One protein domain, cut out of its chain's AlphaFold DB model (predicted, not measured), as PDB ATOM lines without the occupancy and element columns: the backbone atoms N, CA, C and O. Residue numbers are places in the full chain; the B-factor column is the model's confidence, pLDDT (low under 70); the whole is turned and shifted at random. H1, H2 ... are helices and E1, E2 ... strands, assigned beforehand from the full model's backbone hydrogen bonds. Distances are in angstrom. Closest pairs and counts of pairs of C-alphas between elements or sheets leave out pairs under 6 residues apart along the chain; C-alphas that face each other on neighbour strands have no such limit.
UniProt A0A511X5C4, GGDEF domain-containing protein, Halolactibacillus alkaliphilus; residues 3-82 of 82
ATOM      1  N   ALA A   3     -37.268  53.913  39.825       88.31
ATOM      2  CA  ALA A   3     -37.137  54.447  41.183       88.31
ATOM      3  C   ALA A   3     -36.779  53.386  42.235       88.31
ATOM      4  O   ALA A   3     -35.923  53.632  43.071       88.31
ATOM      5  N   PHE A   4     -37.363  52.186  42.149       91.69
ATOM      6  CA  PHE A   4     -37.019  51.085  43.054       91.69
ATOM      7  C   PHE A   4     -35.549  50.665  42.922       91.69
ATOM      8  O   PHE A   4     -34.835  50.577  43.913       91.69
ATOM      9  N   GLY A   5     -35.056  50.502  41.689       91.44
ATOM     10  CA  GLY A   5     -33.644  50.202  41.448       91.44
ATOM     11  C   GLY A   5     -32.700  51.313  41.918       91.44
ATOM     12  O   GLY A   5     -31.618  51.021  42.421       91.44
ATOM     13  N   ASP A   6     -33.107  52.578  41.789       91.12
ATOM     14  CA  ASP A   6     -32.333  53.722  42.284       91.12
ATOM     15  C   ASP A   6     -32.314  53.769  43.828       91.12
ATOM     16  O   ASP A   6     -31.267  54.052  44.417       91.12
ATOM     17  N   ALA A   7     -33.421  53.414  44.491       91.06
ATOM     18  CA  ALA A   7     -33.487  53.281  45.948       91.06
ATOM     19  C   ALA A   7     -32.548  52.175  46.457       91.06
ATOM     20  O   ALA A   7     -31.744  52.422  47.355       91.06
ATOM     21  N   LEU A   8     -32.563  50.996  45.819       91.75
ATOM     22  CA  LEU A   8     -31.641  49.901  46.144       91.75
ATOM     23  C   LEU A   8     -30.175  50.332  45.992       91.75
ATOM     24  O   LEU A   8     -29.371  50.139  46.898       91.75
ATOM     25  N   LYS A   9     -29.817  50.979  44.878       90.94
ATOM     26  CA  LYS A   9     -28.447  51.483  44.664       90.94
ATOM     27  C   LYS A   9     -28.024  52.538  45.680       90.94
ATOM     28  O   LYS A   9     -26.835  52.667  45.944       90.94
ATOM     29  N   THR A  10     -28.970  53.310  46.204       90.75
ATOM     30  CA  THR A  10     -28.691  54.337  47.214       90.75
ATOM     31  C   THR A  10     -28.359  53.698  48.556       90.75
ATOM     32  O   THR A  10     -27.372  54.080  49.175       90.75
ATOM     33  N   ILE A  11     -29.140  52.700  48.972       88.75
ATOM     34  CA  ILE A  11     -28.959  52.001  50.251       88.75
ATOM     35  C   ILE A  11     -27.705  51.126  50.232       88.75
ATOM     36  O   ILE A  11     -26.933  51.118  51.183       88.75
ATOM     37  N   PHE A  12     -27.460  50.426  49.124       88.12
ATOM     38  CA  PHE A  12     -26.401  49.420  49.027       88.12
ATOM     39  C   PHE A  12     -25.122  49.904  48.327       88.12
ATOM     40  O   PHE A  12     -24.293  49.094  47.908       88.12
ATOM     41  N   LYS A  13     -24.962  51.223  48.177       82.75
ATOM     42  CA  LYS A  13     -23.980  51.870  47.296       82.75
ATOM     43  C   LYS A  13     -22.542  51.350  47.428       82.75
ATOM     44  O   LYS A  13     -21.869  51.206  46.410       82.75
ATOM     45  N   ASP A  14     -22.087  51.095  48.651       80.56
ATOM     46  CA  ASP A  14     -20.668  50.860  48.939       80.56
ATOM     47  C   ASP A  14     -20.330  49.382  49.222       80.56
ATOM     48  O   ASP A  14     -19.154  49.024  49.287       80.56
ATOM     49  N   HIS A  15     -21.338  48.510  49.352       79.69
ATOM     50  CA  HIS A  15     -21.148  47.137  49.847       79.69
ATOM     51  C   HIS A  15     -21.949  46.061  49.103       79.69
ATOM     52  O   HIS A  15     -21.932  44.901  49.521       79.69
ATOM     53  N   ALA A  16     -22.637  46.400  48.004       87.25
ATOM     54  CA  ALA A  16     -23.385  45.402  47.245       87.25
ATOM     55  C   ALA A  16     -23.381  45.599  45.728       87.25
ATOM     56  O   ALA A  16     -23.276  46.704  45.192       87.25
ATOM     57  N   LEU A  17     -23.616  44.488  45.035       90.25
ATOM     58  CA  LEU A  17     -23.980  44.464  43.627       90.25
ATOM     59  C   LEU A  17     -25.503  44.421  43.509       90.25
ATOM     60  O   LEU A  17     -26.137  43.433  43.874       90.25
ATOM     61  N   VAL A  18     -26.085  45.492  42.970       91.75
ATOM     62  CA  VAL A  18     -27.524  45.594  42.698       91.75
ATOM     63  C   VAL A  18     -27.780  45.338  41.217       91.75
ATOM     64  O   VAL A  18     -27.259  46.059  40.360       91.75
ATOM     65  N   SER A  19     -28.625  44.356  40.906       92.38
ATOM     66  CA  SER A  19     -29.012  44.032  39.531       92.38
ATOM     67  C   SER A  19     -30.509  43.763  39.401       92.38
ATOM     68  O   SER A  19     -31.179  43.392  40.362       92.38
ATOM     69  N   ARG A  20     -31.041  43.956  38.192       92.88
ATOM     70  CA  ARG A  20     -32.424  43.610  37.841       92.88
ATOM     71  C   ARG A  20     -32.412  42.278  37.104       92.88
ATOM     72  O   ARG A  20     -31.738  42.176  36.081       92.88
ATOM     73  N   LEU A  21     -33.152  41.295  37.607       88.81
ATOM     74  CA  LEU A  21     -33.212  39.954  37.016       88.81
ATOM     75  C   LEU A  21     -34.194  39.900  35.839       88.81
ATOM     76  O   LEU A  21     -33.898  39.326  34.795       88.81
ATOM     77  N   GLY A  22     -35.332  40.576  35.976       87.81
ATOM     78  CA  GLY A  22     -36.413  40.607  34.994       87.81
ATOM     79  C   GLY A  22     -37.629  41.303  35.595       87.81
ATOM     80  O   GLY A  22     -37.662  41.517  36.797       87.81
ATOM     81  N   GLY A  23     -38.600  41.731  34.779       88.19
ATOM     82  CA  GLY A  23     -39.862  42.282  35.300       88.19
ATOM     83  C   GLY A  23     -39.669  43.333  36.405       88.19
ATOM     84  O   GLY A  23     -39.041  44.373  36.185       88.19
ATOM     85  N   ASP A  24     -40.201  43.069  37.584       89.88
ATOM     86  CA  ASP A  24     -40.073  43.834  38.826       89.88
ATOM     87  C   ASP A  24     -39.133  43.194  39.863       89.88
ATOM     88  O   ASP A  24     -39.003  43.720  40.967       89.88
ATOM     89  N   GLU A  25     -38.401  42.147  39.484       91.12
ATOM     90  CA  GLU A  25     -37.475  41.414  40.344       91.12
ATOM     91  C   GLU A  25     -36.062  42.013  40.329       91.12
ATOM     92  O   GLU A  25     -35.465  42.312  39.281       91.12
ATOM     93  N   PHE A  26     -35.495  42.145  41.527       92.75
ATOM     94  CA  PHE A  26     -34.154  42.665  41.763       92.75
ATOM     95  C   PHE A  26     -33.374  41.716  42.668       92.75
ATOM     96  O   PHE A  26     -33.939  41.103  43.568       92.75
ATOM     97  N   VAL A  27     -32.062  41.644  42.451       91.88
ATOM     98  CA  VAL A  27     -31.127  40.943  43.331       91.88
ATOM     99  C   VAL A  27     -30.120  41.933  43.899       91.88
ATOM    100  O   VAL A  27     -29.637  42.828  43.198       91.88
ATOM    101  N   VAL A  28     -29.799  41.745  45.174       90.88
ATOM    102  CA  VAL A  28     -28.735  42.455  45.874       90.88
ATOM    103  C   VAL A  28     -27.768  41.407  46.406       90.88
ATOM    104  O   VAL A  28     -28.164  40.535  47.175       90.88
ATOM    105  N   VAL A  29     -26.510  41.467  45.973       89.69
ATOM    106  CA  VAL A  29     -25.453  40.556  46.431       89.69
ATOM    107  C   VAL A  29     -24.495  41.333  47.316       89.69
ATOM    108  O   VAL A  29     -23.853  42.270  46.847       89.69
ATOM    109  N   LEU A  30     -24.413  40.937  48.582       87.06
ATOM    110  CA  LEU A  30     -23.551  41.530  49.603       87.06
ATOM    111  C   LEU A  30     -22.324  40.637  49.813       87.06
ATOM    112  O   LEU A  30     -22.451  39.411  49.861       87.06
ATOM    113  N   GLU A  31     -21.144  41.242  49.953       81.50
ATOM    114  CA  GLU A  31     -19.917  40.528  50.320       81.50
ATOM    115  C   GLU A  31     -19.559  40.814  51.785       81.50
ATOM    116  O   GLU A  31     -19.454  41.966  52.200       81.50
ATOM    117  N   GLY A  32     -19.355  39.757  52.576       74.44
ATOM    118  CA  GLY A  32     -19.003  39.855  53.994       74.44
ATOM    119  C   GLY A  32     -20.135  39.468  54.952       74.44
ATOM    120  O   GLY A  32     -21.233  39.101  54.549       74.44
ATOM    121  N   LYS A  33     -19.832  39.494  56.257       60.66
ATOM    122  CA  LYS A  33     -20.778  39.142  57.338       60.66
ATOM    123  C   LYS A  33     -21.634  40.321  57.808       60.66
ATOM    124  O   LYS A  33     -22.453  40.148  58.709       60.66
ATOM    125  N   GLU A  34     -21.405  41.515  57.272       60.09
ATOM    126  CA  GLU A  34     -22.048  42.716  57.780       60.09
ATOM    127  C   GLU A  34     -23.461  42.878  57.206       60.09
ATOM    128  O   GLU A  34     -23.665  43.159  56.032       60.09
ATOM    129  N   VAL A  35     -24.411  42.722  58.134       59.12
ATOM    130  CA  VAL A  35     -25.798  43.199  58.114       59.12
ATOM    131  C   VAL A  35     -26.776  42.374  57.268       59.12
ATOM    132  O   VAL A  35     -27.211  42.754  56.191       59.12
ATOM    133  N   LEU A  36     -27.256  41.286  57.877       60.53
ATOM    134  CA  LEU A  36     -28.555  40.668  57.569       60.53
ATOM    135  C   LEU A  36     -29.695  41.391  58.301       60.53
ATOM    136  O   LEU A  36     -30.598  40.751  58.836       60.53
ATOM    137  N   ASN A  37     -29.634  42.719  58.403       63.69
ATOM    138  CA  ASN A  37     -30.816  43.457  58.817       63.69
ATOM    139  C   ASN A  37     -31.590  43.769  57.537       63.69
ATOM    140  O   ASN A  37     -31.013  44.396  56.647       63.69
ATOM    141  N   PRO A  38     -32.834  43.298  57.374       65.69
ATOM    142  CA  PRO A  38     -33.611  43.630  56.196       65.69
ATOM    143  C   PRO A  38     -33.732  45.156  56.104       65.69
ATOM    144  O   PRO A  38     -34.478  45.771  56.859       65.69
ATOM    145  N   CYS A  39     -33.030  45.780  55.150       79.06
ATOM    146  CA  CYS A  39     -33.143  47.211  54.832       79.06
ATOM    147  C   CYS A  39     -34.522  47.569  54.234       79.06
ATOM    148  O   CYS A  39     -34.671  48.569  53.536       79.06
ATOM    149  N   THR A  40     -35.541  46.741  54.466       83.75
ATOM    150  CA  THR A  40     -36.894  46.874  53.930       83.75
ATOM    151  C   THR A  40     -37.552  48.167  54.406       83.75
ATOM    152  O   THR A  40     -38.235  48.841  53.631       83.75
ATOM    153  N   GLU A  41     -37.308  48.556  55.657       86.81
ATOM    154  CA  GLU A  41     -37.822  49.806  56.212       86.81
ATOM    155  C   GLU A  41     -37.166  51.024  55.549       86.81
ATOM    156  O   GLU A  41     -37.864  51.929  55.095       86.81
ATOM    157  N   GLU A  42     -35.842  51.015  55.381       88.94
ATOM    158  CA  GLU A  42     -35.108  52.094  54.705       88.94
ATOM    159  C   GLU A  42     -35.526  52.246  53.236       88.94
ATOM    160  O   GLU A  42     -35.756  53.366  52.767       88.94
ATOM    161  N   ILE A  43     -35.696  51.126  52.522       90.44
ATOM    162  CA  ILE A  43     -36.209  51.122  51.145       90.44
ATOM    163  C   ILE A  43     -37.606  51.757  51.120       90.44
ATOM    164  O   ILE A  43     -37.863  52.647  50.308       90.44
ATOM    165  N   SER A  44     -38.494  51.353  52.032       89.88
ATOM    166  CA  SER A  44     -39.856  51.897  52.122       89.88
ATOM    167  C   SER A  44     -39.858  53.401  52.412       89.88
ATOM    168  O   SER A  44     -40.611  54.151  51.784       89.88
ATOM    169  N   ILE A  45     -38.979  53.867  53.306       90.56
ATOM    170  CA  ILE A  45     -38.811  55.293  53.609       90.56
ATOM    171  C   ILE A  45     -38.380  56.057  52.354       90.56
ATOM    172  O   ILE A  45     -39.027  57.051  52.016       90.56
ATOM    173  N   LEU A  46     -37.360  55.592  51.624       91.56
ATOM    174  CA  LEU A  46     -36.912  56.250  50.388       91.56
ATOM    175  C   LEU A  46     -38.015  56.303  49.326       91.56
ATOM    176  O   LEU A  46     -38.233  57.349  48.710       91.56
ATOM    177  N   LEU A  47     -38.762  55.214  49.140       91.25
ATOM    178  CA  LEU A  47     -39.873  55.177  48.185       91.25
ATOM    179  C   LEU A  47     -41.000  56.143  48.576       91.25
ATOM    180  O   LEU A  47     -41.564  56.812  47.707       91.25
ATOM    181  N   SER A  48     -41.289  56.289  49.872       91.12
ATOM    182  CA  SER A  48     -42.328  57.205  50.371       91.12
ATOM    183  C   SER A  48     -42.023  58.692  50.117       91.12
ATOM    184  O   SER A  48     -42.941  59.519  50.055       91.12
ATOM    185  N   GLN A  49     -40.743  59.035  49.929       91.62
ATOM    186  CA  GLN A  49     -40.271  60.401  49.680       91.62
ATOM    187  C   GLN A  49     -40.412  60.839  48.214       91.62
ATOM    188  O   GLN A  49     -40.310  62.033  47.920       91.62
ATOM    189  N   HIS A  50     -40.675  59.912  47.287       91.81
ATOM    190  CA  HIS A  50     -40.907  60.246  45.881       91.81
ATOM    191  C   HIS A  50     -42.130  61.146  45.694       91.81
ATOM    192  O   HIS A  50     -43.052  61.141  46.502       91.81
ATOM    193  N   ARG A  51     -42.183  61.940  44.620       91.19
ATOM    194  CA  ARG A  51     -43.350  62.806  44.361       91.19
ATOM    195  C   ARG A  51     -44.540  62.007  43.842       91.19
ATOM    196  O   ARG A  51     -45.689  62.337  44.126       91.19
ATOM    197  N   GLU A  52     -44.254  60.968  43.077       93.50
ATOM    198  CA  GLU A  52     -45.218  60.160  42.359       93.50
ATOM    199  C   GLU A  52     -45.971  59.220  43.309       93.50
ATOM    200  O   GLU A  52     -45.379  58.349  43.948       93.50
ATOM    201  N   LEU A  53     -47.300  59.357  43.372       89.75
ATOM    202  CA  LEU A  53     -48.142  58.580  44.289       89.75
ATOM    203  C   LEU A  53     -48.000  57.064  44.083       89.75
ATOM    204  O   LEU A  53     -47.959  56.318  45.056       89.75
ATOM    205  N   TYR A  54     -47.866  56.620  42.829       88.94
ATOM    206  CA  TYR A  54     -47.703  55.202  42.507       88.94
ATOM    207  C   TYR A  54     -46.373  54.624  43.008       88.94
ATOM    208  O   TYR A  54     -46.298  53.420  43.195       88.94
ATOM    209  N   ILE A  55     -45.339  55.450  43.229       89.62
ATOM    210  CA  ILE A  55     -44.062  55.013  43.817       89.62
ATOM    211  C   ILE A  55     -44.197  54.913  45.336       89.62
ATOM    212  O   ILE A  55     -43.760  53.929  45.923       89.62
ATOM    213  N   LYS A  56     -44.864  55.889  45.966       91.25
ATOM    214  CA  LYS A  56     -45.111  55.895  47.420       91.25
ATOM    215  C   LYS A  56     -45.901  54.686  47.913       91.25
ATOM    216  O   LYS A  56     -45.779  54.309  49.069       91.25
ATOM    217  N   GLN A  57     -46.770  54.157  47.056       89.12
ATOM    218  CA  GLN A  57     -47.658  53.037  47.361       89.12
ATOM    219  C   GLN A  57     -47.079  51.686  46.925       89.12
ATOM    220  O   GLN A  57     -47.782  50.682  47.009       89.12
ATOM    221  N   LEU A  58     -45.830  51.642  46.444       90.62
ATOM    222  CA  LEU A  58     -45.181  50.378  46.119       90.62
ATOM    223  C   LEU A  58     -45.003  49.547  47.388       90.62
ATOM    224  O   LEU A  58     -44.393  49.991  48.359       90.62
ATOM    225  N   SER A  59     -45.498  48.321  47.334       89.38
ATOM    226  CA  SER A  59     -45.114  47.251  48.239       89.38
ATOM    227  C   SER A  59     -44.100  46.349  47.546       89.38
ATOM    228  O   SER A  59     -44.074  46.233  46.320       89.38
ATOM    229  N   PHE A  60     -43.258  45.710  48.343       90.38
ATOM    230  CA  PHE A  60     -42.326  44.700  47.870       90.38
ATOM    231  C   PHE A  60     -42.141  43.645  48.957       90.38
ATOM    232  O   PHE A  60     -42.385  43.895  50.139       90.38
ATOM    233  N   SER A  61     -41.710  42.467  48.537       89.50
ATOM    234  CA  SER A  61     -41.240  41.393  49.402       89.50
ATOM    235  C   SER A  61     -39.751  41.174  49.158       89.50
ATOM    236  O   SER A  61     -39.205  41.562  48.125       89.50
ATOM    237  N   SER A  62     -39.083  40.573  50.132       89.19
ATOM    238  CA  SER A  62     -37.680  40.191  50.014       89.19
ATOM    239  C   SER A  62     -37.444  38.913  50.798       89.19
ATOM    240  O   SER A  62     -37.807  38.863  51.975       89.19
ATOM    241  N   GLY A  63     -36.792  37.933  50.181       89.31
ATOM    242  CA  GLY A  63     -36.152  36.833  50.889       89.31
ATOM    243  C   GLY A  63     -34.636  36.999  50.879       89.31
ATOM    244  O   GLY A  63     -34.069  37.745  50.074       89.31
ATOM    245  N   ILE A  64     -33.975  36.363  51.841       88.12
ATOM    246  CA  ILE A  64     -32.534  36.489  52.048       88.12
ATOM    247  C   ILE A  64     -31.946  35.088  52.173       88.12
ATOM    248  O   ILE A  64     -32.380  34.307  53.016       88.12
ATOM    249  N   ALA A  65     -30.921  34.799  51.372       89.25
ATOM    250  CA  ALA A  65     -30.140  33.573  51.466       89.25
ATOM    251  C   ALA A  65     -28.677  33.895  51.774       89.25
ATOM    252  O   ALA A  65     -28.121  34.884  51.291       89.25
ATOM    253  N   VAL A  66     -28.047  33.038  52.575       87.94
ATOM    254  CA  VAL A  66     -26.652  33.186  52.998       87.94
ATOM    255  C   VAL A  66     -25.895  31.939  52.596       87.94
ATOM    256  O   VAL A  66     -26.270  30.828  52.967       87.94
ATOM    257  N   ARG A  67     -24.798  32.130  51.870       86.88
ATOM    258  CA  ARG A  67     -23.906  31.038  51.492       86.88
ATOM    259  C   ARG A  67     -23.071  30.588  52.688       86.88
ATOM    260  O   ARG A  67     -22.287  31.382  53.206       86.88
ATOM    261  N   ASN A  68     -23.198  29.319  53.085       83.62
ATOM    262  CA  ASN A  68     -22.484  28.746  54.234       83.62
ATOM    263  C   ASN A  68     -21.460  27.660  53.851       83.62
ATOM    264  O   ASN A  68     -20.822  27.075  54.727       83.62
ATOM    265  N   GLY A  69     -21.252  27.405  52.560       83.19
ATOM    266  CA  GLY A  69     -20.272  26.447  52.063       83.19
ATOM    267  C   GLY A  69     -20.284  26.315  50.538       83.19
ATOM    268  O   GLY A  69     -20.017  27.266  49.794       83.19
ATOM    269  N   PHE A  70     -20.525  25.091  50.069       86.06
ATOM    270  CA  PHE A  70     -20.430  24.710  48.656       86.06
ATOM    271  C   PHE A  70     -21.740  24.880  47.878       86.06
ATOM    272  O   PHE A  70     -21.853  24.323  46.788       86.06
ATOM    273  N   GLU A  71     -22.721  25.618  48.409       90.19
ATOM    274  CA  GLU A  71     -23.985  25.843  47.707       90.19
ATOM    275  C   GLU A  71     -23.733  26.490  46.337       90.19
ATOM    276  O   GLU A  71     -22.895  27.395  46.201       90.19
ATOM    277  N   SER A  72     -24.446  26.009  45.316       90.69
ATOM    278  CA  SER A  72     -24.439  26.647  44.002       90.69
ATOM    279  C   SER A  72     -25.231  27.950  44.041       90.69
ATOM    280  O   SER A  72     -26.065  28.183  44.920       90.69
ATOM    281  N   THR A  73     -25.004  28.803  43.047       86.50
ATOM    282  CA  THR A  73     -25.782  30.031  42.893       86.50
ATOM    283  C   THR A  73     -27.277  29.729  42.738       86.50
ATOM    284  O   THR A  73     -28.086  30.432  43.337       86.50
ATOM    285  N   GLU A  74     -27.670  28.668  42.015       88.44
ATOM    286  CA  GLU A  74     -29.094  28.309  41.892       88.44
ATOM    287  C   GLU A  74     -29.714  27.913  43.235       88.44
ATOM    288  O   GLU A  74     -30.850  28.288  43.512       88.44
ATOM    289  N   GLN A  75     -28.975  27.192  44.083       89.75
ATOM    290  CA  GLN A  75     -29.464  26.801  45.408       89.75
ATOM    291  C   GLN A  75     -29.705  28.023  46.299       89.75
ATOM    292  O   GLN A  75     -30.709  28.074  47.005       89.75
ATOM    293  N   LEU A  76     -28.826  29.028  46.235       89.56
ATOM    294  CA  LEU A  76     -29.003  30.284  46.967       89.56
ATOM    295  C   LEU A  76     -30.209  31.075  46.458       89.56
ATOM    296  O   LEU A  76     -30.970  31.606  47.262       89.56
ATOM    297  N   TYR A  77     -30.417  31.116  45.140       87.50
ATOM    298  CA  TYR A  77     -31.606  31.749  44.566       87.50
ATOM    299  C   TYR A  77     -32.892  31.066  45.031       87.50
ATOM    300  O   TYR A  77     -33.800  31.750  45.489       87.50
ATOM    301  N   GLN A  78     -32.954  29.732  44.993       88.31
ATOM    302  CA  GLN A  78     -34.130  28.990  45.461       88.31
ATOM    303  C   GLN A  78     -34.420  29.206  46.950       88.31
ATOM    304  O   GLN A  78     -35.580  29.224  47.341       88.31
ATOM    305  N   GLN A  79     -33.388  29.368  47.782       88.62
ATOM    306  CA  GLN A  79     -33.562  29.668  49.207       88.62
ATOM    307  C   GLN A  79     -34.095  31.082  49.451       88.62
ATOM    308  O   GLN A  79     -34.853  31.278  50.392       88.62
ATOM    309  N   ALA A  80     -33.689  32.060  48.638       87.38
ATOM    310  CA  ALA A  80     -34.151  33.442  48.763       87.38
ATOM    311  C   ALA A  80     -35.570  33.660  48.205       87.38
ATOM    312  O   ALA A  80     -36.179  34.679  48.512       87.38
ATOM    313  N   ASP A  81     -36.067  32.745  47.374       85.38
ATOM    314  CA  ASP A  81     -37.389  32.826  46.739       85.38
ATOM    315  C   ASP A  81     -38.505  32.135  47.554       85.38
ATOM    316  O   ASP A  81     -39.688  32.318  47.274       85.38
ATOM    317  N   GLN A  82     -38.133  31.337  48.566       71.75
ATOM    318  CA  GLN A  82     -39.058  30.689  49.511       71.75
ATOM    319  C   GLN A  82     -39.523  31.635  50.620       71.75
ATOM    320  O   GLN A  82     -40.715  31.525  50.992       71.75
TER     321      GLN A  82
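This is residues 3 to 82 of the 82 residues of the protein "GGDEF domain-containing protein" of Halolactibacillus alkaliphilus (UniProt A0A511X5C4). An elongated domain has a two-stranded hairpin, E1 and E2, near its middle, with H1 packed beside it and H2 crossing H1 steeply. Small H3 lies at one end, and from it the long unnamed stretch of residues 57 to 72 runs back to H4 at the other end, where residues 69 to 74 stand free. The printed part has 80 residues, with four named helices and two named strands in the order H1, E1, E2, H2, H3, H4; the sheet E1 - E2 is antiparallel and the class is mixed, helices and strands. It is only just compact, close to loose, with a radius of gyration of the C-alphas of 13.5 A and spans of 45 by 25 by 17 A.

H1, residues 3 to 11, begins at C-alpha 3 (-37.137, 54.447, 41.183) and is 12.5 A long. E1, residues 16 to 22, spans 18.5 A, and E2, residues 25 to 30, spans 16.7 A. H2 is residues 40 to 48, 12.2 A, and H3 residues 53 to 56. H4, residues 73 to 81, is 12.5 A long and ends at C-alpha 81 (-37.389, 32.826, 46.739).

The closest C-alphas of H1 and E1 are those of Lys 9 and Val 18, 6.3 A apart. E1 and E2 form a hairpin at 159 degrees, with N 17 and O 29 2.9 A apart, within hydrogen-bond range. H1 and H2 touch at a steep tilt of 52 degrees, opposite ways; their closest C-alphas, Ala 7 and Ile 43, are 6.3 A apart. H2 and H3 touch only at the corner, with C-alphas Ser 48 and Lys 56 closest at 4.3 A. H4 is apart from H1, H2, H3, E1 and E2. In H1, H2 and H4 every O i to N i+4 pair is within hydrogen-bond range; H3 is too short for such a pair.

The two C-alphas farthest apart, Arg 51 and Phe 70, are 44.7 A apart. The printed part has no cut, and the link from H3 to H4 is long, with 16 residues. Residues 33 to 38 have pLDDT under 70; the mean of the printed part is 86.4.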